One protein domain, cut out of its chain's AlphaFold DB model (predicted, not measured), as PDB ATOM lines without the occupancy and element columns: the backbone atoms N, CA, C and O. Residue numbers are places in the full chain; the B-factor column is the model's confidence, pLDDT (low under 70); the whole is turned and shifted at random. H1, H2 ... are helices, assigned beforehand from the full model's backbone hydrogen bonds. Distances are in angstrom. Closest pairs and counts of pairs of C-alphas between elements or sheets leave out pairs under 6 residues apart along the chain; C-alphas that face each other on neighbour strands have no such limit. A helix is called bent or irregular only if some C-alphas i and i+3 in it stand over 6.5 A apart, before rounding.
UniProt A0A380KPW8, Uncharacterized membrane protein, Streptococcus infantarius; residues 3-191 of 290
ATOM      1  N   PHE A   3      92.515 143.086 139.981       70.50
ATOM      2  CA  PHE A   3      91.559 143.685 139.039       70.50
ATOM      3  C   PHE A   3      90.256 142.873 138.920       70.50
ATOM      4  O   PHE A   3      89.163 143.424 138.938       70.50
ATOM      5  N   VAL A   4      90.381 141.546 138.871       66.81
ATOM      6  CA  VAL A   4      89.257 140.612 138.721       66.81
ATOM      7  C   VAL A   4      88.394 140.550 139.988       66.81
ATOM      8  O   VAL A   4      87.190 140.369 139.885       66.81
ATOM      9  N   SER A   5      88.962 140.783 141.178       61.62
ATOM     10  CA  SER A   5      88.198 140.848 142.441       61.62
ATOM     11  C   SER A   5      87.273 142.046 142.553       61.62
ATOM     12  O   SER A   5      86.451 142.080 143.462       61.62
ATOM     13  N   PHE A   6      87.411 143.021 141.656       66.31
ATOM     14  CA  PHE A   6      86.556 144.202 141.610       66.31
ATOM     15  C   PHE A   6      85.483 144.112 140.517       66.31
ATOM     16  O   PHE A   6      84.736 145.064 140.323       66.31
ATOM     17  N   LEU A   7      85.413 142.983 139.809       65.31
ATOM     18  CA  LEU A   7      84.398 142.667 138.806       65.31
ATOM     19  C   LEU A   7      83.389 141.652 139.377       65.31
ATOM     20  O   LEU A   7      83.649 141.037 140.411       65.31
ATOM     21  N   ASP A   8      82.251 141.467 138.699       66.81
ATOM     22  CA  ASP A   8      81.190 140.526 139.101       66.81
ATOM     23  C   ASP A   8      81.736 139.096 139.279       66.81
ATOM     24  O   ASP A   8      81.966 138.360 138.313       66.81
ATOM     25  N   PHE A   9      81.913 138.701 140.542       58.84
ATOM     26  CA  PHE A   9      82.468 137.413 140.967       58.84
ATOM     27  C   PHE A   9      81.722 136.219 140.354       58.84
ATOM     28  O   PHE A   9      82.349 135.270 139.880       58.84
ATOM     29  N   GLU A  10      80.390 136.281 140.318       61.44
ATOM     30  CA  GLU A  10      79.523 135.201 139.831       61.44
ATOM     31  C   GLU A  10      79.670 134.984 138.321       61.44
ATOM     32  O   GLU A  10      79.815 133.851 137.867       61.44
ATOM     33  N   LYS A  11      79.749 136.069 137.538       62.88
ATOM     34  CA  LYS A  11      79.935 135.984 136.081       62.88
ATOM     35  C   LYS A  11      81.311 135.433 135.722       62.88
ATOM     36  O   LYS A  11      81.437 134.621 134.812       62.88
ATOM     37  N   ILE A  12      82.348 135.848 136.446       63.53
ATOM     38  CA  ILE A  12      83.719 135.401 136.184       63.53
ATOM     39  C   ILE A  12      83.895 133.927 136.553       63.53
ATOM     40  O   ILE A  12      84.433 133.160 135.757       63.53
ATOM     41  N   THR A  13      83.419 133.509 137.724       60.00
ATOM     42  CA  THR A  13      83.547 132.111 138.170       60.00
ATOM     43  C   THR A  13      82.720 131.148 137.312       60.00
ATOM     44  O   THR A  13      83.196 130.047 137.031       60.00
ATOM     45  N   GLN A  14      81.554 131.570 136.801       63.00
ATOM     46  CA  GLN A  14      80.775 130.790 135.827       63.00
ATOM     47  C   GLN A  14      81.505 130.606 134.489       63.00
ATOM     48  O   GLN A  14      81.576 129.484 133.989       63.00
ATOM     49  N   ILE A  15      82.095 131.668 133.926       63.72
ATOM     50  CA  ILE A  15      82.821 131.591 132.643       63.72
ATOM     51  C   ILE A  15      84.033 130.655 132.753       63.72
ATOM     52  O   ILE A  15      84.348 129.918 131.822       63.72
ATOM     53  N   ILE A  16      84.690 130.633 133.911       67.50
ATOM     54  CA  ILE A  16      85.883 129.814 134.160       67.50
ATOM     55  C   ILE A  16      85.535 128.318 134.326       67.50
ATOM     56  O   ILE A  16      86.394 127.455 134.132       67.50
ATOM     57  N   GLY A  17      84.267 127.974 134.576       69.50
ATOM     58  CA  GLY A  17      83.796 126.585 134.625       69.50
ATOM     59  C   GLY A  17      84.001 125.803 133.320       69.50
ATOM     60  O   GLY A  17      84.107 124.575 133.357       69.50
ATOM     61  N   ILE A  18      84.140 126.494 132.179       82.69
ATOM     62  CA  ILE A  18      84.381 125.873 130.867       82.69
ATOM     63  C   ILE A  18      85.759 125.206 130.756       82.69
ATOM     64  O   ILE A  18      85.947 124.300 129.944       82.69
ATOM     65  N   PHE A  19      86.730 125.598 131.585       86.31
ATOM     66  CA  PHE A  19      88.076 125.022 131.525       86.31
ATOM     67  C   PHE A  19      88.123 123.572 132.007       86.31
ATOM     68  O   PHE A  19      88.961 122.807 131.538       86.31
ATOM     69  N   THR A  20      87.213 123.167 132.895       86.44
ATOM     70  CA  THR A  20      87.159 121.795 133.414       86.44
ATOM     71  C   THR A  20      86.874 120.765 132.313       86.44
ATOM     72  O   THR A  20      87.694 119.869 132.136       86.44
ATOM     73  N   PRO A  21      85.795 120.851 131.509       89.06
ATOM     74  CA  PRO A  21      85.584 119.890 130.422       89.06
ATOM     75  C   PRO A  21      86.699 119.938 129.367       89.06
ATOM     76  O   PRO A  21      87.093 118.893 128.850       89.06
ATOM     77  N   ILE A  22      87.269 121.118 129.095       92.19
ATOM     78  CA  ILE A  22      88.398 121.255 128.164       92.19
ATOM     79  C   ILE A  22      89.619 120.484 128.682       92.19
ATOM     80  O   ILE A  22      90.195 119.695 127.935       92.19
ATOM     81  N   VAL A  23      89.996 120.651 129.958       91.44
ATOM     82  CA  VAL A  23      91.169 119.959 130.513       91.44
ATOM     83  C   VAL A  23      90.987 118.443 130.488       91.44
ATOM     84  O   VAL A  23      91.948 117.725 130.226       91.44
ATOM     85  N   ILE A  24      89.757 117.954 130.684       92.00
ATOM     86  CA  ILE A  24      89.434 116.523 130.600       92.00
ATOM     87  C   ILE A  24      89.737 115.989 129.199       92.00
ATOM     88  O   ILE A  24      90.456 115.000 129.067       92.00
ATOM     89  N   ILE A  25      89.250 116.663 128.155       94.12
ATOM     90  CA  ILE A  25      89.504 116.270 126.760       94.12
ATOM     91  C   ILE A  25      91.009 116.274 126.472       94.12
ATOM     92  O   ILE A  25      91.535 115.323 125.897       94.12
ATOM     93  N   MET A  26      91.723 117.309 126.915       94.50
ATOM     94  CA  MET A  26      93.171 117.399 126.711       94.50
ATOM     95  C   MET A  26      93.930 116.272 127.416       94.50
ATOM     96  O   MET A  26      94.834 115.688 126.824       94.50
ATOM     97  N   VAL A  27      93.548 115.917 128.647       93.94
ATOM     98  CA  VAL A  27      94.137 114.781 129.376       93.94
ATOM     99  C   VAL A  27      93.883 113.465 128.641       93.94
ATOM    100  O   VAL A  27      94.794 112.648 128.552       93.94
ATOM    101  N   LEU A  28      92.693 113.268 128.065       94.06
ATOM    102  CA  LEU A  28      92.395 112.077 127.262       94.06
ATOM    103  C   LEU A  28      93.247 112.004 125.987       94.06
ATOM    104  O   LEU A  28      93.719 110.923 125.640       94.06
ATOM    105  N   ILE A  29      93.502 113.136 125.324       94.25
ATOM    106  CA  ILE A  29      94.414 113.207 124.167       94.25
ATOM    107  C   ILE A  29      95.841 112.837 124.586       94.25
ATOM    108  O   ILE A  29      96.477 112.005 123.936       94.25
ATOM    109  N   ILE A  30      96.329 113.398 125.701       93.44
ATOM    110  CA  ILE A  30      97.652 113.068 126.252       93.44
ATOM    111  C   ILE A  30      97.738 111.581 126.599       93.44
ATOM    112  O   ILE A  30      98.745 110.937 126.302       93.44
ATOM    113  N   ALA A  31      96.677 111.020 127.181       92.69
ATOM    114  CA  ALA A  31      96.608 109.606 127.508       92.69
ATOM    115  C   ALA A  31      96.645 108.721 126.259       92.69
ATOM    116  O   ALA A  31      97.429 107.776 126.217       92.69
ATOM    117  N   GLY A  32      95.863 109.051 125.228       91.62
ATOM    118  CA  GLY A  32      95.880 108.336 123.952       91.62
ATOM    119  C   GLY A  32      97.269 108.333 123.316       91.62
ATOM    120  O   GLY A  32      97.779 107.271 122.974       91.62
ATOM    121  N   HIS A  33      97.920 109.497 123.242       90.62
ATOM    122  CA  HIS A  33      99.279 109.614 122.704       90.62
ATOM    123  C   HIS A  33     100.317 108.842 123.534       90.62
ATOM    124  O   HIS A  33     101.228 108.229 122.986       90.62
ATOM    125  N   SER A  34     100.169 108.854 124.860       86.88
ATOM    126  CA  SER A  34     101.114 108.207 125.775       86.88
ATOM    127  C   SER A  34     100.971 106.689 125.828       86.88
ATOM    128  O   SER A  34     101.948 106.016 126.128       86.88
ATOM    129  N   LEU A  35      99.769 106.145 125.600       86.00
ATOM    130  CA  LEU A  35      99.463 104.722 125.802       86.00
ATOM    131  C   LEU A  35      99.400 103.920 124.497       86.00
ATOM    132  O   LEU A  35      99.678 102.723 124.505       86.00
ATOM    133  N   ILE A  36      99.023 104.545 123.379       83.81
ATOM    134  CA  ILE A  36      98.853 103.849 122.098       83.81
ATOM    135  C   ILE A  36     100.214 103.719 121.403       83.81
ATOM    136  O   ILE A  36     100.966 104.684 121.298       83.81
ATOM    137  N   GLY A  37     100.527 102.518 120.908       66.56
ATOM    138  CA  GLY A  37     101.699 102.276 120.057       66.56
ATOM    139  C   GLY A  37     103.042 102.139 120.784       66.56
ATOM    140  O   GLY A  37     104.065 102.014 120.116       66.56
ATOM    141  N   HIS A  38     103.050 102.119 122.120       75.31
ATOM    142  CA  HIS A  38     104.263 101.986 122.929       75.31
ATOM    143  C   HIS A  38     104.283 100.651 123.690       75.31
ATOM    144  O   HIS A  38     103.278 100.235 124.264       75.31
ATOM    145  N   SER A  39     105.436  99.978 123.707       72.69
ATOM    146  CA  SER A  39     105.683  98.816 124.567       72.69
ATOM    147  C   SER A  39     106.294  99.272 125.890       72.69
ATOM    148  O   SER A  39     107.306  99.975 125.884       72.69
ATOM    149  N   PHE A  40     105.712  98.853 127.012       80.12
ATOM    150  CA  PHE A  40     106.153  99.262 128.345       80.12
ATOM    151  C   PHE A  40     106.855  98.119 129.071       80.12
ATOM    152  O   PHE A  40     106.281  97.045 129.247       80.12
ATOM    153  N   ASP A  41     108.074  98.377 129.543       82.81
ATOM    154  CA  ASP A  41     108.739  97.520 130.523       82.81
ATOM    155  C   ASP A  41     108.317  97.952 131.933       82.81
ATOM    156  O   ASP A  41     108.857  98.889 132.529       82.81
ATOM    157  N   PHE A  42     107.300  97.277 132.464       82.19
ATOM    158  CA  PHE A  42     106.749  97.574 133.784       82.19
ATOM    159  C   PHE A  42     107.753  97.356 134.924       82.19
ATOM    160  O   PHE A  42     107.631  98.009 135.963       82.19
ATOM    161  N   GLU A  43     108.743  96.477 134.756       81.00
ATOM    162  CA  GLU A  43     109.743  96.196 135.788       81.00
ATOM    163  C   GLU A  43     110.745  97.349 135.895       81.00
ATOM    164  O   GLU A  43     111.017  97.859 136.993       81.00
ATOM    165  N   GLN A  44     111.209  97.842 134.745       80.88
ATOM    166  CA  GLN A  44     112.063  99.024 134.685       80.88
ATOM    167  C   GLN A  44     111.326 100.275 135.189       80.88
ATOM    168  O   GLN A  44     111.860 101.016 136.019       80.88
ATOM    169  N   LEU A  45     110.076 100.485 134.760       83.81
ATOM    170  CA  LEU A  45     109.253 101.620 135.198       83.81
ATOM    171  C   LEU A  45     109.006 101.602 136.710       83.81
ATOM    172  O   LEU A  45     109.135 102.634 137.368       83.81
ATOM    173  N   ASN A  46     108.710 100.434 137.287       84.62
ATOM    174  CA  ASN A  46     108.523 100.287 138.730       84.62
ATOM    175  C   ASN A  46     109.812 100.582 139.511       84.62
ATOM    176  O   ASN A  46     109.768 101.189 140.580       84.62
ATOM    177  N   THR A  47     110.965 100.185 138.967       83.38
ATOM    178  CA  THR A  47     112.270 100.482 139.573       83.38
ATOM    179  C   THR A  47     112.519 101.986 139.614       83.38
ATOM    180  O   THR A  47     112.863 102.513 140.670       83.38
ATOM    181  N   VAL A  48     112.264 102.695 138.510       81.19
ATOM    182  CA  VAL A  48     112.393 104.162 138.445       81.19
ATOM    183  C   VAL A  48     111.360 104.860 139.335       81.19
ATOM    184  O   VAL A  48     111.690 105.812 140.031       81.19
ATOM    185  N   ALA A  49     110.118 104.381 139.382       81.19
ATOM    186  CA  ALA A  49     109.084 104.982 140.222       81.19
ATOM    187  C   ALA A  49     109.431 104.917 141.721       81.19
ATOM    188  O   ALA A  49     109.136 105.851 142.464       81.19
ATOM    189  N   LYS A  50     110.094 103.842 142.169       83.56
ATOM    190  CA  LYS A  50     110.509 103.664 143.570       83.56
ATOM    191  C   LYS A  50     111.688 104.538 143.997       83.56
ATOM    192  O   LYS A  50     111.895 104.691 145.198       83.56
ATOM    193  N   THR A  51     112.462 105.095 143.063       82.75
ATOM    194  CA  THR A  51     113.556 106.022 143.405       82.75
ATOM    195  C   THR A  51     113.066 107.452 143.624       82.75
ATOM    196  O   THR A  51     113.822 108.283 144.128       82.75
ATOM    197  N   LEU A  52     111.808 107.749 143.280       79.62
ATOM    198  CA  LEU A  52     111.226 109.068 143.485       79.62
ATOM    199  C   LEU A  52     110.985 109.352 144.975       79.62
ATOM    200  O   LEU A  52     110.502 108.481 145.704       79.62
ATOM    201  N   PRO A  53     111.270 110.584 145.436       73.94
ATOM    202  CA  PRO A  53     111.006 110.969 146.813       73.94
ATOM    203  C   PRO A  53     109.500 110.928 147.091       73.94
ATOM    204  O   PRO A  53     108.700 111.528 146.371       73.94
ATOM    205  N   THR A  54     109.113 110.240 148.166       78.88
ATOM    206  CA  THR A  54     107.742 110.259 148.678       78.88
ATOM    207  C   THR A  54     107.620 111.277 149.806       78.88
ATOM    208  O   THR A  54     108.414 111.283 150.745       78.88
ATOM    209  N   ASN A  55     106.585 112.114 149.741       75.69
ATOM    210  CA  ASN A  55     106.261 113.070 150.806       75.69
ATOM    211  C   ASN A  55     105.386 112.439 151.903       75.69
ATOM    212  O   ASN A  55     104.988 113.114 152.850       75.69
ATOM    213  N   MET A  56     105.038 111.158 151.750       80.62
ATOM    214  CA  MET A  56     104.093 110.436 152.596       80.62
ATOM    215  C   MET A  56     104.645 109.063 152.992       80.62
ATOM    216  O   MET A  56     105.298 108.404 152.180       80.62
ATOM    217  N   PRO A  57     104.348 108.592 154.215       79.88
ATOM    218  CA  PRO A  57     104.916 107.355 154.748       79.88
ATOM    219  C   PRO A  57     104.352 106.085 154.091       79.88
ATOM    220  O   PRO A  57     105.016 105.053 154.083       79.88
ATOM    221  N   ASN A  58     103.124 106.129 153.566       84.62
ATOM    222  CA  ASN A  58     102.468 104.997 152.907       84.62
ATOM    223  C   ASN A  58     101.449 105.504 151.872       84.62
ATOM    224  O   ASN A  58     100.826 106.545 152.077       84.62
ATOM    225  N   ILE A  59     101.229 104.727 150.809       85.69
ATOM    226  CA  ILE A  59     100.249 104.963 149.740       85.69
ATOM    227  C   ILE A  59      98.855 105.245 150.311       85.69
ATOM    228  O   ILE A  59      98.201 106.185 149.874       85.69
ATOM    229  N   TRP A  60      98.410 104.498 151.327       88.06
ATOM    230  CA  TRP A  60      97.098 104.729 151.950       88.06
ATOM    231  C   TRP A  60      96.979 106.112 152.589       88.06
ATOM    232  O   TRP A  60      95.946 106.771 152.465       88.06
ATOM    233  N   VAL A  61      98.055 106.575 153.229       87.44
ATOM    234  CA  VAL A  61      98.111 107.922 153.801       87.44
ATOM    235  C   VAL A  61      98.127 108.955 152.679       87.44
ATOM    236  O   VAL A  61      97.400 109.932 152.782       87.44
ATOM    237  N   SER A  62      98.849 108.717 151.579       87.69
ATOM    238  CA  SER A  62      98.836 109.597 150.401       87.69
ATOM    239  C   SER A  62      97.447 109.736 149.782       87.69
ATOM    240  O   SER A  62      97.031 110.848 149.469       87.69
ATOM    241  N   VAL A  63      96.714 108.628 149.629       89.06
ATOM    242  CA  VAL A  63      95.356 108.620 149.062       89.06
ATOM    243  C   VAL A  63      94.402 109.412 149.951       89.06
ATOM    244  O   VAL A  63      93.692 110.294 149.467       89.06
ATOM    245  N   LEU A  64      94.419 109.141 151.259       90.56
ATOM    246  CA  LEU A  64      93.593 109.859 152.229       90.56
ATOM    247  C   LEU A  64      93.971 111.341 152.324       90.56
ATOM    248  O   LEU A  64      93.086 112.189 152.386       90.56
ATOM    249  N   ASN A  65      95.265 111.661 152.297       91.12
ATOM    250  CA  ASN A  65      95.773 113.029 152.332       91.12
ATOM    251  C   ASN A  65      95.335 113.810 151.086       91.12
ATOM    252  O   ASN A  65      94.774 114.894 151.218       91.12
ATOM    253  N   TYR A  66      95.494 113.235 149.891       89.06
ATOM    254  CA  TYR A  66      95.050 113.860 148.646       89.06
ATOM    255  C   TYR A  66      93.533 114.090 148.638       89.06
ATOM    256  O   TYR A  66      93.073 115.193 148.343       89.06
ATOM    257  N   PHE A  67      92.749 113.083 149.037       90.25
ATOM    258  CA  PHE A  67      91.299 113.221 149.164       90.25
ATOM    259  C   PHE A  67      90.913 114.328 150.159       90.25
ATOM    260  O   PHE A  67      90.054 115.157 149.864       90.25
ATOM    261  N   ALA A  68      91.590 114.393 151.305       92.25
ATOM    262  CA  ALA A  68      91.372 115.408 152.326       92.25
ATOM    263  C   ALA A  68      91.689 116.832 151.849       92.25
ATOM    264  O   ALA A  68      90.925 117.747 152.152       92.25
ATOM    265  N   ILE A  69      92.766 117.029 151.079       90.50
ATOM    266  CA  ILE A  69      93.075 118.327 150.455       90.50
ATOM    267  C   ILE A  69      91.949 118.725 149.497       90.50
ATOM    268  O   ILE A  69      91.439 119.843 149.580       90.50
ATOM    269  N   CYS A  70      91.525 117.808 148.622       89.19
ATOM    270  CA  CYS A  70      90.447 118.063 147.668       89.19
ATOM    271  C   CYS A  70      89.159 118.488 148.383       89.19
ATOM    272  O   CYS A  70      88.583 119.525 148.053       89.19
ATOM    273  N   VAL A  71      88.747 117.748 149.417       87.81
ATOM    274  CA  VAL A  71      87.549 118.085 150.198       87.81
ATOM    275  C   VAL A  71      87.718 119.411 150.929       87.81
ATOM    276  O   VAL A  71      86.821 120.245 150.850       87.81
ATOM    277  N   MET A  72      88.863 119.660 151.572       88.00
ATOM    278  CA  MET A  72      89.112 120.927 152.264       88.00
ATOM    279  C   MET A  72      88.961 122.127 151.329       88.00
ATOM    280  O   MET A  72      88.333 123.115 151.698       88.00
ATOM    281  N   THR A  73      89.534 122.055 150.127       84.00
ATOM    282  CA  THR A  73      89.455 123.170 149.171       84.00
ATOM    283  C   THR A  73      88.044 123.381 148.620       84.00
ATOM    284  O   THR A  73      87.693 124.509 148.281       84.00
ATOM    285  N   GLY A  74      87.224 122.326 148.560       80.38
ATOM    286  CA  GLY A  74      85.852 122.382 148.054       80.38
ATOM    287  C   GLY A  74      84.772 122.613 149.114       80.38
ATOM    288  O   GLY A  74      83.642 122.937 148.753       80.38
ATOM    289  N   VAL A  75      85.082 122.457 150.405       83.62
ATOM    290  CA  VAL A  75      84.069 122.375 151.474       83.62
ATOM    291  C   VAL A  75      83.204 123.634 151.582       83.62
ATOM    292  O   VAL A  75      81.997 123.536 151.778       83.62
ATOM    293  N   SER A  76      83.797 124.819 151.414       75.62
ATOM    294  CA  SER A  76      83.070 126.088 151.517       75.62
ATOM    295  C   SER A  76      82.005 126.195 150.431       75.62
ATOM    296  O   SER A  76      80.851 126.497 150.721       75.62
ATOM    297  N   MET A  77      82.377 125.879 149.190       72.38
ATOM    298  CA  MET A  77      81.456 125.897 148.062       72.38
ATOM    299  C   MET A  77      80.432 124.766 148.158       72.38
ATOM    300  O   MET A  77      79.272 124.969 147.818       72.38
ATOM    301  N   ALA A  78      80.827 123.598 148.674       78.56
ATOM    302  CA  ALA A  78      79.905 122.498 148.936       78.56
ATOM    303  C   ALA A  78      78.816 122.890 149.947       78.56
ATOM    304  O   ALA A  78      77.667 122.502 149.763       78.56
ATOM    305  N   PHE A  79      79.135 123.692 150.969       75.94
ATOM    306  CA  PHE A  79      78.126 124.218 151.893       75.94
ATOM    307  C   PHE A  79      77.230 125.278 151.257       75.94
ATOM    308  O   PHE A  79      76.016 125.210 151.427       75.94
ATOM    309  N   VAL A  80      77.803 126.216 150.495       67.62
ATOM    310  CA  VAL A  80      77.027 127.263 149.804       67.62
ATOM    311  C   VAL A  80      76.045 126.642 148.808       67.62
ATOM    312  O   VAL A  80      74.850 126.912 148.871       67.62
ATOM    313  N   LEU A  81      76.529 125.755 147.933       68.19
ATOM    314  CA  LEU A  81      75.690 125.056 146.957       68.19
ATOM    315  C   LEU A  81      74.753 124.049 147.624       68.19
ATOM    316  O   LEU A  81      73.615 123.886 147.200       68.19
ATOM    317  N   GLY A  82      75.215 123.362 148.669       69.38
ATOM    318  CA  GLY A  82      74.400 122.414 149.424       69.38
ATOM    319  C   GLY A  82      73.182 123.079 150.063       69.38
ATOM    320  O   GLY A  82      72.099 122.498 150.036       69.38
ATOM    321  N   GLY A  83      73.341 124.307 150.569       68.38
ATOM    322  CA  GLY A  83      72.246 125.111 151.110       68.38
ATOM    323  C   GLY A  83      71.203 125.501 150.060       68.38
ATOM    324  O   GLY A  83      70.016 125.477 150.361       68.38
ATOM    325  N   SER A  84      71.624 125.774 148.821       68.00
ATOM    326  CA  SER A  84      70.725 126.187 147.734       68.00
ATOM    327  C   SER A  84      70.049 125.028 146.986       68.00
ATOM    328  O   SER A  84      69.194 125.263 146.134       68.00
ATOM    329  N   ILE A  85      70.433 123.765 147.226       73.25
ATOM    330  CA  ILE A  85      69.835 122.625 146.514       73.25
ATOM    331  C   ILE A  85      68.554 122.152 147.204       73.25
ATOM    332  O   ILE A  85      68.547 121.588 148.300       73.25
ATOM    333  N   ILE A  86      67.449 122.263 146.472       68.19
ATOM    334  CA  ILE A  86      66.116 121.878 146.945       68.19
ATOM    335  C   ILE A  86      65.914 120.358 146.874       68.19
ATOM    336  O   ILE A  86      65.403 119.733 147.809       68.19
ATOM    337  N   ARG A  87      66.359 119.718 145.782       74.56
ATOM    338  CA  ARG A  87      66.255 118.261 145.589       74.56
ATOM    339  C   ARG A  87      67.532 117.540 146.026       74.56
ATOM    340  O   ARG A  87      68.404 117.250 145.210       74.56
ATOM    341  N   ILE A  88      67.572 117.114 147.289       76.00
ATOM    342  CA  ILE A  88      68.694 116.353 147.882       76.00
ATOM    343  C   ILE A  88      69.079 115.118 147.040       76.00
ATOM    344  O   ILE A  88      70.253 114.826 146.847       76.00
ATOM    345  N   GLY A  89      68.105 114.406 146.460       74.62
ATOM    346  CA  GLY A  89      68.393 113.232 145.618       74.62
ATOM    347  C   GLY A  89      69.104 113.546 144.291       74.62
ATOM    348  O   GLY A  89      69.774 112.673 143.747       74.62
ATOM    349  N   VAL A  90      68.964 114.768 143.768       80.50
ATOM    350  CA  VAL A  90      69.721 115.226 142.592       80.50
ATOM    351  C   VAL A  90      71.145 115.582 143.011       80.50
ATOM    352  O   VAL A  90      72.080 115.176 142.328       80.50
ATOM    353  N   ALA A  91      71.318 116.227 144.172       79.75
ATOM    354  CA  ALA A  91      72.637 116.502 144.749       79.75
ATOM    355  C   ALA A  91      73.459 115.219 144.951       79.75
ATOM    356  O   ALA A  91      74.618 115.164 144.554       79.75
ATOM    357  N   GLU A  92      72.846 114.166 145.508       81.00
ATOM    358  CA  GLU A  92      73.499 112.865 145.709       81.00
ATOM    359  C   GLU A  92      74.004 112.270 144.387       81.00
ATOM    360  O   GLU A  92      75.162 111.870 144.296       81.00
ATOM    361  N   LYS A  93      73.158 112.243 143.348       84.81
ATOM    362  CA  LYS A  93      73.529 111.706 142.027       84.81
ATOM    363  C   LYS A  93      74.568 112.570 141.313       84.81
ATOM    364  O   LYS A  93      75.467 112.036 140.671       84.81
ATOM    365  N   GLY A  94      74.456 113.895 141.423       84.75
ATOM    366  CA  GLY A  94      75.439 114.828 140.872       84.75
ATOM    367  C   GLY A  94      76.805 114.655 141.534       84.75
ATOM    368  O   GLY A  94      77.819 114.566 140.845       84.75
ATOM    369  N   GLY A  95      76.825 114.510 142.863       85.50
ATOM    370  CA  GLY A  95      78.037 114.248 143.635       85.50
ATOM    371  C   GLY A  95      78.690 112.909 143.292       85.50
ATOM    372  O   GLY A  95      79.903 112.859 143.090       85.50
ATOM    373  N   THR A  96      77.912 111.826 143.167       88.44
ATOM    374  CA  THR A  96      78.463 110.509 142.800       88.44
ATOM    375  C   THR A  96      79.001 110.483 141.374       88.44
ATOM    376  O   THR A  96      80.101 109.977 141.159       88.44
ATOM    377  N   LEU A  97      78.279 111.061 140.407       89.31
ATOM    378  CA  LEU A  97      78.729 111.138 139.015       89.31
ATOM    379  C   LEU A  97      79.989 112.005 138.879       89.31
ATOM    380  O   LEU A  97      80.951 111.594 138.230       89.31
ATOM    381  N   GLY A  98      80.014 113.169 139.536       86.38
ATOM    382  CA  GLY A  98      81.181 114.053 139.556       86.38
ATOM    383  C   GLY A  98      82.402 113.385 140.192       86.38
ATOM    384  O   GLY A  98      83.491 113.413 139.617       86.38
ATOM    385  N   GLY A  99      82.215 112.712 141.333       88.19
ATOM    386  CA  GLY A  99      83.273 111.955 142.003       88.19
ATOM    387  C   GLY A  99      83.812 110.801 141.154       88.19
ATOM    388  O   GLY A  99      85.026 110.635 141.052       88.19
ATOM    389  N   ALA A 100      82.931 110.045 140.490       91.31
ATOM    390  CA  ALA A 100      83.327 108.963 139.589       91.31
ATOM    391  C   ALA A 100      84.140 109.482 138.391       91.31
ATOM    392  O   ALA A 100      85.177 108.908 138.058       91.31
ATOM    393  N   MET A 101      83.714 110.594 137.783       89.12
ATOM    394  CA  MET A 101      84.426 111.225 136.670       89.12
ATOM    395  C   MET A 101      85.827 111.690 137.086       89.12
ATOM    396  O   MET A 101      86.809 111.363 136.418       89.12
ATOM    397  N   VAL A 102      85.943 112.396 138.216       88.31
ATOM    398  CA  VAL A 102      87.240 112.842 138.753       88.31
ATOM    399  C   VAL A 102      88.138 111.648 139.088       88.31
ATOM    400  O   VAL A 102      89.316 111.654 138.737       88.31
ATOM    401  N   GLY A 103      87.585 110.596 139.700       90.94
ATOM    402  CA  GLY A 103      88.312 109.359 139.987       90.94
ATOM    403  C   GLY A 103      88.871 108.692 138.727       90.94
ATOM    404  O   GLY A 103      90.042 108.314 138.704       90.94
ATOM    405  N   LEU A 104      88.073 108.616 137.657       92.00
ATOM    406  CA  LEU A 104      88.505 108.074 136.367       92.00
ATOM    407  C   LEU A 104      89.657 108.891 135.764       92.00
ATOM    408  O   LEU A 104      90.656 108.322 135.329       92.00
ATOM    409  N   ILE A 105      89.552 110.221 135.779       91.69
ATOM    410  CA  ILE A 105      90.596 111.111 135.251       91.69
ATOM    411  C   ILE A 105      91.894 110.967 136.047       91.69
ATOM    412  O   ILE A 105      92.971 110.902 135.451       91.69
ATOM    413  N   ILE A 106      91.814 110.885 137.379       91.31
ATOM    414  CA  ILE A 106      92.986 110.672 138.240       91.31
ATOM    415  C   ILE A 106      93.631 109.319 137.941       91.31
ATOM    416  O   ILE A 106      94.856 109.246 137.853       91.31
ATOM    417  N   ALA A 107      92.837 108.263 137.749       91.88
ATOM    418  CA  ALA A 107      93.352 106.939 137.411       91.88
ATOM    419  C   ALA A 107      94.094 106.948 136.065       91.88
ATOM    420  O   ALA A 107      95.236 106.495 135.991       91.88
ATOM    421  N   ILE A 108      93.488 107.540 135.027       92.50
ATOM    422  CA  ILE A 108      94.110 107.696 133.702       92.50
ATOM    423  C   ILE A 108      95.398 108.516 133.814       92.50
ATOM    424  O   ILE A 108      96.443 108.098 133.324       92.50
ATOM    425  N   THR A 109      95.351 109.655 134.504       92.50
ATOM    426  CA  THR A 109      96.516 110.532 134.680       92.50
ATOM    427  C   THR A 109      97.637 109.813 135.429       92.50
ATOM    428  O   THR A 109      98.788 109.886 135.018       92.50
ATOM    429  N   SER A 110      97.318 109.061 136.484       90.75
ATOM    430  CA  SER A 110      98.307 108.289 137.248       90.75
ATOM    431  C   SER A 110      98.993 107.235 136.380       90.75
ATOM    432  O   SER A 110     100.210 107.086 136.454       90.75
ATOM    433  N   LEU A 111      98.235 106.553 135.514       90.81
ATOM    434  CA  LEU A 111      98.789 105.599 134.553       90.81
ATOM    435  C   LEU A 111      99.717 106.293 133.548       90.81
ATOM    436  O   LEU A 111     100.836 105.837 133.339       90.81
ATOM    437  N   VAL A 112      99.279 107.417 132.975       92.12
ATOM    438  CA  VAL A 112     100.059 108.223 132.019       92.12
ATOM    439  C   VAL A 112     101.371 108.718 132.629       92.12
ATOM    440  O   VAL A 112     102.418 108.651 131.982       92.12
ATOM    441  N   LEU A 113     101.330 109.186 133.879       91.12
ATOM    442  CA  LEU A 113     102.520 109.622 134.605       91.12
ATOM    443  C   LEU A 113     103.457 108.451 134.909       91.12
ATOM    444  O   LEU A 113     104.671 108.594 134.781       91.12
ATOM    445  N   PHE A 114     102.908 107.292 135.276       89.69
ATOM    446  CA  PHE A 114     103.694 106.099 135.577       89.69
ATOM    447  C   PHE A 114     104.443 105.578 134.345       89.69
ATOM    448  O   PHE A 114     105.647 105.346 134.420       89.69
ATOM    449  N   VAL A 115     103.775 105.457 133.194       89.44
ATOM    450  CA  VAL A 115     104.423 104.951 131.969       89.44
ATOM    451  C   VAL A 115     105.469 105.911 131.397       89.44
ATOM    452  O   VAL A 115     106.388 105.479 130.708       89.44
ATOM    453  N   ASN A 116     105.380 107.204 131.725       88.00
ATOM    454  CA  ASN A 116     106.338 108.226 131.301       88.00
ATOM    455  C   ASN A 116     107.326 108.646 132.402       88.00
ATOM    456  O   ASN A 116     108.075 109.610 132.212       88.00
ATOM    457  N   VAL A 117     107.354 107.943 133.542       86.25
ATOM    458  CA  VAL A 117     108.060 108.376 134.760       86.25
ATOM    459  C   VAL A 117     109.530 108.728 134.514       86.25
ATOM    460  O   VAL A 117     110.018 109.722 135.048       86.25
ATOM    461  N   GLY A 118     110.218 107.990 133.636       82.06
ATOM    462  CA  GLY A 118     111.629 108.223 133.314       82.06
ATOM    463  C   GLY A 118     111.922 109.588 132.681       82.06
ATOM    464  O   GLY A 118     113.012 110.118 132.867       82.06
ATOM    465  N   LYS A 119     110.955 110.184 131.973       81.00
ATOM    466  CA  LYS A 119     111.120 111.484 131.302       81.00
ATOM    467  C   LYS A 119     110.657 112.663 132.155       81.00
ATOM    468  O   LYS A 119     111.178 113.765 132.026       81.00
ATOM    469  N   ILE A 120     109.649 112.441 132.998       85.12
ATOM    470  CA  ILE A 120     108.909 113.517 133.675       85.12
ATOM    471  C   ILE A 120     109.230 113.645 135.167       85.12
ATOM    472  O   ILE A 120     108.767 114.587 135.804       85.12
ATOM    473  N   ALA A 121     110.029 112.730 135.724       79.62
ATOM    474  CA  ALA A 121     110.419 112.695 137.136       79.62
ATOM    475  C   ALA A 121     110.977 114.027 137.670       79.62
ATOM    476  O   ALA A 121     110.723 114.403 138.814       79.62
ATOM    477  N   SER A 122     111.743 114.746 136.848       80.94
ATOM    478  CA  SER A 122     112.367 116.019 137.218       80.94
ATOM    479  C   SER A 122     111.523 117.242 136.853       80.94
ATOM    480  O   SER A 122     111.876 118.351 137.252       80.94
ATOM    481  N   ALA A 123     110.398 117.080 136.153       85.38
ATOM    482  CA  ALA A 123     109.544 118.190 135.750       85.38
ATOM    483  C   ALA A 123     108.713 118.723 136.928       85.38
ATOM    484  O   ALA A 123     108.265 117.964 137.785       85.38
ATOM    485  N   ASP A 124     108.491 120.038 136.976       82.75
ATOM    486  CA  ASP A 124     107.585 120.644 137.965       82.75
ATOM    487  C   ASP A 124     106.113 120.396 137.609       82.75
ATOM    488  O   ASP A 124     105.287 120.181 138.493       82.75
ATOM    489  N   ILE A 125     105.795 120.378 136.308       87.25
ATOM    490  CA  ILE A 125     104.459 120.092 135.772       87.25
ATOM    491  C   ILE A 125     104.573 118.954 134.742       87.25
ATOM    492  O   ILE A 125     104.628 119.212 133.536       87.25
ATOM    493  N   PRO A 126     104.623 117.685 135.191       90.19
ATOM    494  CA  PRO A 126     104.808 116.515 134.328       90.19
ATOM    495  C   PRO A 126     103.862 116.447 133.121       90.19
ATOM    496  O   PRO A 126     104.297 116.211 131.998       90.19
ATOM    497  N   MET A 127     102.571 116.727 133.328       92.25
ATOM    498  CA  MET A 127     101.570 116.673 132.255       92.25
ATOM    499  C   MET A 127     101.797 117.723 131.161       92.25
ATOM    500  O   MET A 127     101.488 117.469 130.000       92.25
ATOM    501  N   LEU A 128     102.370 118.883 131.501       91.69
ATOM    502  CA  LEU A 128     102.694 119.920 130.518       91.69
ATOM    503  C   LEU A 128     103.864 119.492 129.623       91.69
ATOM    504  O   LEU A 128     103.861 119.798 128.433       91.69
ATOM    505  N   VAL A 129     104.833 118.748 130.169       92.19
ATOM    506  CA  VAL A 129     105.932 118.171 129.377       92.19
ATOM    507  C   VAL A 129     105.378 117.194 128.343       92.19
ATOM    508  O   VAL A 129     105.723 117.297 127.170       92.19
ATOM    509  N   LEU A 130     104.454 116.318 128.748       92.44
ATOM    510  CA  LEU A 130     103.802 115.377 127.830       92.44
ATOM    511  C   LEU A 130     102.946 116.088 126.775       92.44
ATOM    512  O   LEU A 130     102.956 115.703 125.611       92.44
ATOM    513  N   ALA A 131     102.254 117.167 127.147       93.19
ATOM    514  CA  ALA A 131     101.539 118.000 126.181       93.19
ATOM    515  C   ALA A 131     102.489 118.604 125.125       93.19
ATOM    516  O   ALA A 131     102.118 118.730 123.958       93.19
ATOM    517  N   ASN A 132     103.719 118.954 125.516       92.81
ATOM    518  CA  ASN A 132     104.720 119.522 124.612       92.81
ATOM    519  C   ASN A 132     105.344 118.487 123.670       92.81
ATOM    520  O   ASN A 132     105.742 118.858 122.568       92.81
ATOM    521  N   GLU A 133     105.379 117.207 124.056       90.19
ATOM    522  CA  GLU A 133     105.782 116.118 123.150       90.19
ATOM    523  C   GLU A 133     104.790 115.932 121.991       90.19
ATOM    524  O   GLU A 133     105.198 115.530 120.905       90.19
ATOM    525  N   ILE A 134     103.507 116.256 122.194       91.00
ATOM    526  CA  ILE A 134     102.483 116.175 121.141       91.00
ATOM    527  C   ILE A 134     102.655 117.323 120.147       91.00
ATOM    528  O   ILE A 134     102.819 117.103 118.949       91.00
ATOM    529  N   HIS A 135     102.563 118.564 120.637       92.81
ATOM    530  CA  HIS A 135     102.745 119.761 119.818       92.81
ATOM    531  C   HIS A 135     102.948 121.013 120.699       92.81
ATOM    532  O   HIS A 135     102.170 121.217 121.636       92.81
ATOM    533  N   PRO A 136     103.870 121.942 120.370       93.44
ATOM    534  CA  PRO A 136     104.073 123.176 121.143       93.44
ATOM    535  C   PRO A 136     102.806 124.031 121.317       93.44
ATOM    536  O   PRO A 136     102.506 124.491 122.414       93.44
ATOM    537  N   TRP A 137     102.002 124.196 120.258       95.19
ATOM    538  CA  TRP A 137     100.690 124.866 120.350       95.19
ATOM    539  C   TRP A 137      99.697 124.159 121.282       95.19
ATOM    540  O   TRP A 137      98.919 124.830 121.959       95.19
ATOM    541  N   PHE A 138      99.732 122.826 121.348       93.75
ATOM    542  CA  PHE A 138      98.884 122.069 122.266       93.75
ATOM    543  C   PHE A 138      99.325 122.286 123.717       93.75
ATOM    544  O   PHE A 138      98.484 122.549 124.573       93.75
ATOM    545  N   ALA A 139     100.634 122.282 123.990       93.81
ATOM    546  CA  ALA A 139     101.174 122.635 125.304       93.81
ATOM    547  C   ALA A 139     100.850 124.075 125.708       93.81
ATOM    548  O   ALA A 139     100.490 124.323 126.858       93.81
ATOM    549  N   PHE A 140     100.916 125.019 124.767       94.62
ATOM    550  CA  PHE A 140     100.518 126.402 125.012       94.62
ATOM    551  C   PHE A 140      99.039 126.491 125.410       94.62
ATOM    552  O   PHE A 140      98.724 127.042 126.464       94.62
ATOM    553  N   ALA A 141      98.138 125.867 124.642       94.50
ATOM    554  CA  ALA A 141      96.721 125.800 124.991       94.50
ATOM    555  C   ALA A 141      96.495 125.119 126.355       94.50
ATOM    556  O   ALA A 141      95.750 125.634 127.187       94.50
ATOM    557  N   TYR A 142      97.195 124.012 126.625       94.12
ATOM    558  CA  TYR A 142      97.100 123.278 127.889       94.12
ATOM    559  C   TYR A 142      97.529 124.156 129.066       94.12
ATOM    560  O   TYR A 142      96.850 124.203 130.091       94.12
ATOM    561  N   SER A 143      98.617 124.913 128.897       93.69
ATOM    562  CA  SER A 143      99.112 125.841 129.910       93.69
ATOM    563  C   SER A 143      98.102 126.945 130.228       93.69
ATOM    564  O   SER A 143      97.912 127.253 131.402       93.69
ATOM    565  N   LEU A 144      97.390 127.483 129.226       92.69
ATOM    566  CA  LEU A 144      96.343 128.488 129.436       92.69
ATOM    567  C   LEU A 144      95.152 127.915 130.209       92.69
ATOM    568  O   LEU A 144      94.649 128.563 131.124       92.69
ATOM    569  N   VAL A 145      94.728 126.694 129.874       92.38
ATOM    570  CA  VAL A 145      93.626 126.006 130.562       92.38
ATOM    571  C   VAL A 145      93.994 125.722 132.020       92.38
ATOM    572  O   VAL A 145      93.239 126.072 132.926       92.38
ATOM    573  N   VAL A 146      95.176 125.146 132.267       91.06
ATOM    574  CA  VAL A 146      95.667 124.869 133.628       91.06
ATOM    575  C   VAL A 146      95.848 126.163 134.417       91.06
ATOM    576  O   VAL A 146      95.445 126.231 135.577       91.06
ATOM    577  N   PHE A 147      96.388 127.213 133.795       89.50
ATOM    578  CA  PHE A 147      96.488 128.529 134.418       89.50
ATOM    579  C   PHE A 147      95.109 129.082 134.787       89.50
ATOM    580  O   PHE A 147      94.940 129.566 135.903       89.50
ATOM    581  N   GLY A 148      94.116 128.960 133.902       87.69
ATOM    582  CA  GLY A 148      92.731 129.350 134.170       87.69
ATOM    583  C   GLY A 148      92.132 128.617 135.371       87.69
ATOM    584  O   GLY A 148      91.531 129.250 136.240       87.69
ATOM    585  N   LEU A 149      92.362 127.305 135.481       87.94
ATOM    586  CA  LEU A 149      91.910 126.494 136.619       87.94
ATOM    587  C   LEU A 149      92.604 126.887 137.931       87.94
ATOM    588  O   LEU A 149      91.931 127.106 138.937       87.94
ATOM    589  N   ILE A 150      93.932 127.037 137.920       88.00
ATOM    590  CA  ILE A 150      94.701 127.481 139.096       88.00
ATOM    591  C   ILE A 150      94.241 128.874 139.527       88.00
ATOM    592  O   ILE A 150      94.015 129.118 140.715       88.00
ATOM    593  N   PHE A 151      94.072 129.782 138.563       85.12
ATOM    594  CA  PHE A 151      93.575 131.125 138.805       85.12
ATOM    595  C   PHE A 151      92.198 131.088 139.467       85.12
ATOM    596  O   PHE A 151      92.007 131.789 140.456       85.12
ATOM    597  N   ASN A 152      91.281 130.242 138.984       82.06
ATOM    598  CA  ASN A 152      89.944 130.083 139.556       82.06
ATOM    599  C   ASN A 152      89.981 129.730 141.042       82.06
ATOM    600  O   ASN A 152      89.370 130.399 141.880       82.06
ATOM    601  N   THR A 153      90.711 128.661 141.365       84.44
ATOM    602  CA  THR A 153      90.775 128.116 142.719       84.44
ATOM    603  C   THR A 153      91.449 129.106 143.650       84.44
ATOM    604  O   THR A 153      90.909 129.438 144.705       84.44
ATOM    605  N   ALA A 154      92.603 129.636 143.246       85.38
ATOM    606  CA  ALA A 154      93.343 130.574 144.069       85.38
ATOM    607  C   ALA A 154      92.549 131.877 144.271       85.38
ATOM    608  O   ALA A 154      92.472 132.379 145.388       85.38
ATOM    609  N   PHE A 155      91.889 132.392 143.230       81.75
ATOM    610  CA  PHE A 155      91.060 133.591 143.330       81.75
ATOM    611  C   PHE A 155      89.885 133.393 144.287       81.75
ATOM    612  O   PHE A 155      89.670 134.233 145.158       81.75
ATOM    613  N   SER A 156      89.174 132.269 144.170       78.75
ATOM    614  CA  SER A 156      88.044 131.932 145.043       78.75
ATOM    615  C   SER A 156      88.467 131.848 146.512       78.75
ATOM    616  O   SER A 156      87.780 132.379 147.384       78.75
ATOM    617  N   LEU A 157      89.629 131.247 146.793       83.50
ATOM    618  CA  LEU A 157      90.172 131.142 148.150       83.50
ATOM    619  C   LEU A 157      90.620 132.501 148.705       83.50
ATOM    620  O   LEU A 157      90.270 132.830 149.839       83.50
ATOM    621  N   TYR A 158      91.339 133.310 147.918       84.94
ATOM    622  CA  TYR A 158      91.728 134.662 148.337       84.94
ATOM    623  C   TYR A 158      90.513 135.553 148.580       84.94
ATOM    624  O   TYR A 158      90.467 136.253 149.589       84.94
ATOM    625  N   TYR A 159      89.516 135.493 147.696       80.31
ATOM    626  CA  TYR A 159      88.274 136.245 147.831       80.31
ATOM    627  C   TYR A 159      87.515 135.844 149.101       80.31
ATOM    628  O   TYR A 159      87.150 136.712 149.894       80.31
ATOM    629  N   ALA A 160      87.319 134.541 149.336       79.62
ATOM    630  CA  ALA A 160      86.634 134.042 150.528       79.62
ATOM    631  C   ALA A 160      87.375 134.421 151.820       79.62
ATOM    632  O   ALA A 160      86.751 134.844 152.794       79.62
ATOM    633  N   LEU A 161      88.709 134.323 151.819       83.62
ATOM    634  CA  LEU A 161      89.541 134.718 152.953       83.62
ATOM    635  C   LEU A 161      89.453 136.227 153.216       83.62
ATOM    636  O   LEU A 161      89.202 136.632 154.351       83.62
ATOM    637  N   ALA A 162      89.591 137.055 152.178       83.00
ATOM    638  CA  ALA A 162      89.441 138.505 152.277       83.00
ATOM    639  C   ALA A 162      88.060 138.886 152.818       83.00
ATOM    640  O   ALA A 162      87.972 139.661 153.767       83.00
ATOM    641  N   LYS A 163      86.995 138.270 152.289       78.88
ATOM    642  CA  LYS A 163      85.614 138.527 152.711       78.88
ATOM    643  C   LYS A 163      85.380 138.177 154.180       78.88
ATOM    644  O   LYS A 163      84.719 138.935 154.882       78.88
ATOM    645  N   ARG A 164      85.971 137.078 154.659       81.44
ATOM    646  CA  ARG A 164      85.891 136.651 156.066       81.44
ATOM    647  C   ARG A 164      86.610 137.611 157.020       81.44
ATOM    648  O   ARG A 164      86.132 137.855 158.119       81.44
ATOM    649  N   PHE A 165      87.747 138.176 156.619       79.88
ATOM    650  CA  PHE A 165      88.483 139.153 157.441       79.88
ATOM    651  C   PHE A 165      87.881 140.568 157.392       79.88
ATOM    652  O   PHE A 165      88.055 141.361 158.332       79.88
ATOM    653  N   SER A 166      87.145 140.864 156.320       80.56
ATOM    654  CA  SER A 166      86.409 142.110 156.125       80.56
ATOM    655  C   SER A 166      84.944 142.040 156.570       80.56
ATOM    656  O   SER A 166      84.194 142.979 156.306       80.56
ATOM    657  N   GLU A 167      84.503 140.945 157.192       65.06
ATOM    658  CA  GLU A 167      83.120 140.783 157.645       65.06
ATOM    659  C   GLU A 167      82.792 141.917 158.643       65.06
ATOM    660  O   GLU A 167      83.515 142.128 159.618       65.06
ATOM    661  N   ASN A 168      81.760 142.717 158.339       61.53
ATOM    662  CA  ASN A 168      81.370 143.971 159.020       61.53
ATOM    663  C   ASN A 168      82.243 145.225 158.778       61.53
ATOM    664  O   ASN A 168      82.164 146.186 159.546       61.53
ATOM    665  N   LYS A 169      83.056 145.269 157.715       65.44
ATOM    666  CA  LYS A 169      83.924 146.418 157.388       65.44
ATOM    667  C   LYS A 169      83.606 147.038 156.019       65.44
ATOM    668  O   LYS A 169      83.054 146.392 155.138       65.44
ATOM    669  N   SER A 170      83.976 148.312 155.842       77.62
ATOM    670  CA  SER A 170      83.830 149.062 154.578       77.62
ATOM    671  C   SER A 170      84.511 148.352 153.397       77.62
ATOM    672  O   SER A 170      85.563 147.735 153.569       77.62
ATOM    673  N   GLU A 171      83.974 148.530 152.184       77.38
ATOM    674  CA  GLU A 171      84.529 148.028 150.916       77.38
ATOM    675  C   GLU A 171      86.033 148.334 150.753       77.38
ATOM    676  O   GLU A 171      86.792 147.516 150.239       77.38
ATOM    677  N   SER A 172      86.507 149.475 151.267       78.25
ATOM    678  CA  SER A 172      87.932 149.843 151.253       78.25
ATOM    679  C   SER A 172      88.821 148.854 152.027       78.25
ATOM    680  O   SER A 172      89.944 148.565 151.610       78.25
ATOM    681  N   GLN A 173      88.314 148.282 153.123       80.94
ATOM    682  CA  GLN A 173      89.056 147.321 153.943       80.94
ATOM    683  C   GLN A 173      89.128 145.950 153.268       80.94
ATOM    684  O   GLN A 173      90.199 145.352 153.256       80.94
ATOM    685  N   PHE A 174      88.052 145.511 152.606       83.00
ATOM    686  CA  PHE A 174      88.081 144.313 151.761       83.00
ATOM    687  C   PHE A 174      89.151 144.423 150.663       83.00
ATOM    688  O   PHE A 174      89.961 143.512 150.492       83.00
ATOM    689  N   LYS A 175      89.212 145.567 149.960       82.69
ATOM    690  CA  LYS A 175      90.232 145.811 148.922       82.69
ATOM    691  C   LYS A 175      91.648 145.729 149.491       82.69
ATOM    692  O   LYS A 175      92.517 145.109 148.881       82.69
ATOM    693  N   ARG A 176      91.877 146.324 150.666       85.88
ATOM    694  CA  ARG A 176      93.173 146.276 151.354       85.88
ATOM    695  C   ARG A 176      93.562 144.848 151.733       85.88
ATOM    696  O   ARG A 176      94.676 144.434 151.427       85.88
ATOM    697  N   ASP A 177      92.659 144.102 152.359       86.75
ATOM    698  CA  ASP A 177      92.939 142.748 152.840       86.75
ATOM    699  C   ASP A 177      93.187 141.792 151.653       86.75
ATOM    700  O   ASP A 177      94.137 141.009 151.675       86.75
ATOM    701  N   MET A 178      92.441 141.945 150.550       85.44
ATOM    702  CA  MET A 178      92.682 141.219 149.295       85.44
ATOM    703  C   MET A 178      94.079 141.498 148.716       85.44
ATOM    704  O   MET A 178      94.781 140.567 148.319       85.44
ATOM    705  N   ILE A 179      94.520 142.764 148.692       88.44
ATOM    706  CA  ILE A 179      95.877 143.127 148.243       88.44
ATOM    707  C   ILE A 179      96.930 142.488 149.154       88.44
ATOM    708  O   ILE A 179      97.873 141.882 148.649       88.44
ATOM    709  N   ILE A 180      96.759 142.576 150.478       90.38
ATOM    710  CA  ILE A 180      97.698 141.996 151.452       90.38
ATOM    711  C   ILE A 180      97.838 140.488 151.234       90.38
ATOM    712  O   ILE A 180      98.963 139.983 151.169       90.38
ATOM    713  N   PHE A 181      96.728 139.764 151.078       90.19
ATOM    714  CA  PHE A 181      96.775 138.318 150.871       90.19
ATOM    715  C   PHE A 181      97.405 137.934 149.529       90.19
ATOM    716  O   PHE A 181      98.246 137.037 149.500       90.19
ATOM    717  N   VAL A 182      97.080 138.638 148.439       89.94
ATOM    718  CA  VAL A 182      97.686 138.379 147.120       89.94
ATOM    719  C   VAL A 182      99.191 138.654 147.135       89.94
ATOM    720  O   VAL A 182      99.961 137.847 146.613       89.94
ATOM    721  N   VAL A 183      99.633 139.752 147.755       91.38
ATOM    722  CA  VAL A 183     101.063 140.089 147.878       91.38
ATOM    723  C   VAL A 183     101.794 139.062 148.744       91.38
ATOM    724  O   VAL A 183     102.877 138.616 148.378       91.38
ATOM    725  N   SER A 184     101.186 138.632 149.852       90.12
ATOM    726  CA  SER A 184     101.754 137.588 150.715       90.12
ATOM    727  C   SER A 184     101.888 136.259 149.966       90.12
ATOM    728  O   SER A 184     102.933 135.615 150.021       90.12
ATOM    729  N   GLY A 185     100.861 135.879 149.202       88.19
ATOM    730  CA  GLY A 185     100.891 134.706 148.333       88.19
ATOM    731  C   GLY A 185     101.987 134.771 147.276       88.19
ATOM    732  O   GLY A 185     102.703 133.796 147.066       88.19
ATOM    733  N   TYR A 186     102.158 135.938 146.654       89.31
ATOM    734  CA  TYR A 186     103.232 136.183 145.694       89.31
ATOM    735  C   TYR A 186     104.626 136.142 146.338       89.31
ATOM    736  O   TYR A 186     105.566 135.676 145.709       89.31
ATOM    737  N   ALA A 187     104.781 136.572 147.592       89.56
ATOM    738  CA  ALA A 187     106.048 136.441 148.310       89.56
ATOM    739  C   ALA A 187     106.375 134.967 148.628       89.56
ATOM    740  O   ALA A 187     107.500 134.514 148.415       89.56
ATOM    741  N   LEU A 188     105.382 134.190 149.075       86.69
ATOM    742  CA  LEU A 188     105.528 132.744 149.316       86.69
ATOM    743  C   LEU A 188     105.783 131.961 148.014       86.69
ATOM    744  O   LEU A 188     106.530 130.984 148.015       86.69
ATOM    745  N   SER A 189     105.245 132.476 146.906       85.38
ATOM    746  CA  SER A 189     105.764 132.434 145.536       85.38
ATOM    747  C   SER A 189     107.161 131.867 145.304       85.38
ATOM    748  O   SER A 189     107.382 130.914 144.554       85.38
ATOM    749  N   PHE A 190     108.125 132.545 145.924       86.19
ATOM    750  CA  PHE A 190     109.549 132.412 145.641       86.19
ATOM    751  C   PHE A 190     110.205 131.206 146.320       86.19
ATOM    752  O   PHE A 190     111.350 130.894 146.009       86.19
ATOM    753  N   LEU A 191     109.490 130.490 147.195       81.25
ATOM    754  CA  LEU A 191     109.991 129.285 147.869       81.25
ATOM    755  C   LEU A 191     110.116 128.066 146.933       81.25
ATOM    756  O   LEU A 191     110.561 127.010 147.367       81.25
TER     757      LEU A 191
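Overview. This is residues 3 to 191 of the 290 residues of the protein "Uncharacterized membrane protein" of Streptococcus infantarius (UniProt A0A380KPW8). Long helices make a loose, open frame: the longest, H8, runs through the middle, H1 and the first half of H2 pack on it, and H9 folds back over its last residues. H5 packs on H2 with residues 105 to 115, H3 and H6 gather at that end of H5, and the bent helix H4, which touches no helix, joins the other end of H5 at a turn, residues 83 to 90, that sticks out. The printed part has 189 residues with nine named helices, H1 to H9 in order, and no named strand: all helix. It is only just loose, close to compact, with a radius of gyration of the C-alphas of 19.7 A and spans of 62 by 45 by 38 A.

Arrangement. Start at H1, residues 9 to 16, which meets H2, residues 19 to 35, only through their tight link. H1 touches H8, residues 136 to 165, at a shallow tilt of 21 degrees, opposite ways; Ile 16 and Asn 152 have the closest C-alphas, 6.8 A apart. H2 touches H8, the hub, at a steep tilt of 41 degrees, closest at C-alphas 19 and 145, 5.7 A. H3, residues 42 to 50, touches H5, residues 88 to 115, about perpendicular at 77 degrees, closest at C-alphas 45 and 115, 6.7 A. By its hydrogen bonds H4, residues 59 to 84, was assigned as one helix, but it is bent: C-alphas 73 and 76 are 7.4 A apart, and its arms H4a, 59 to 73, and H4b, 76 to 84, stand at a steep tilt of 58 degrees. H5 touches H2 at 35.1 degrees, only just steep, closest at C-alphas 112 and 31, 5.8 A. H6, residues 117 to 120, touches H3, closest at C-alphas 117 and 49, 6.5 A. H7, residues 126 to 134, and H8 form a hairpin, closest at C-alphas 131 and 139, 4.7 A. H9, residues 171 to 191, touches H8 at a steep tilt of 49 degrees, closest at C-alphas 178 and 162, 5.2 A. Every O i to N i+4 pair is within hydrogen-bond range in H1, H2, H3, H4a, H4b, H5 and H8, against 4 of 5 in H7 and 15 of 17 in H9; H6 is too short for such a pair.

Along the chain. Find C-alpha 9 at (82.468, 137.413, 140.967), where H1 begins. H2 is 24.0 A long, H4a 21.2 A and H5 40.7 A. Find C-alpha 136 at (104.073, 123.176, 121.143); from there H8 runs 42.6 A. H9, 31.8 A, ends at C-alpha 191, (109.991, 129.285, 147.869).

Size, cuts and confidence. The C-alphas farthest apart, of Ser 39 and Ser 170, are 62.5 A apart. The printed part has no cut and no long link. Mean pLDDT of the printed part is 83.5; 24 residues are under 70, among them 4 to 17 and 80 to 84.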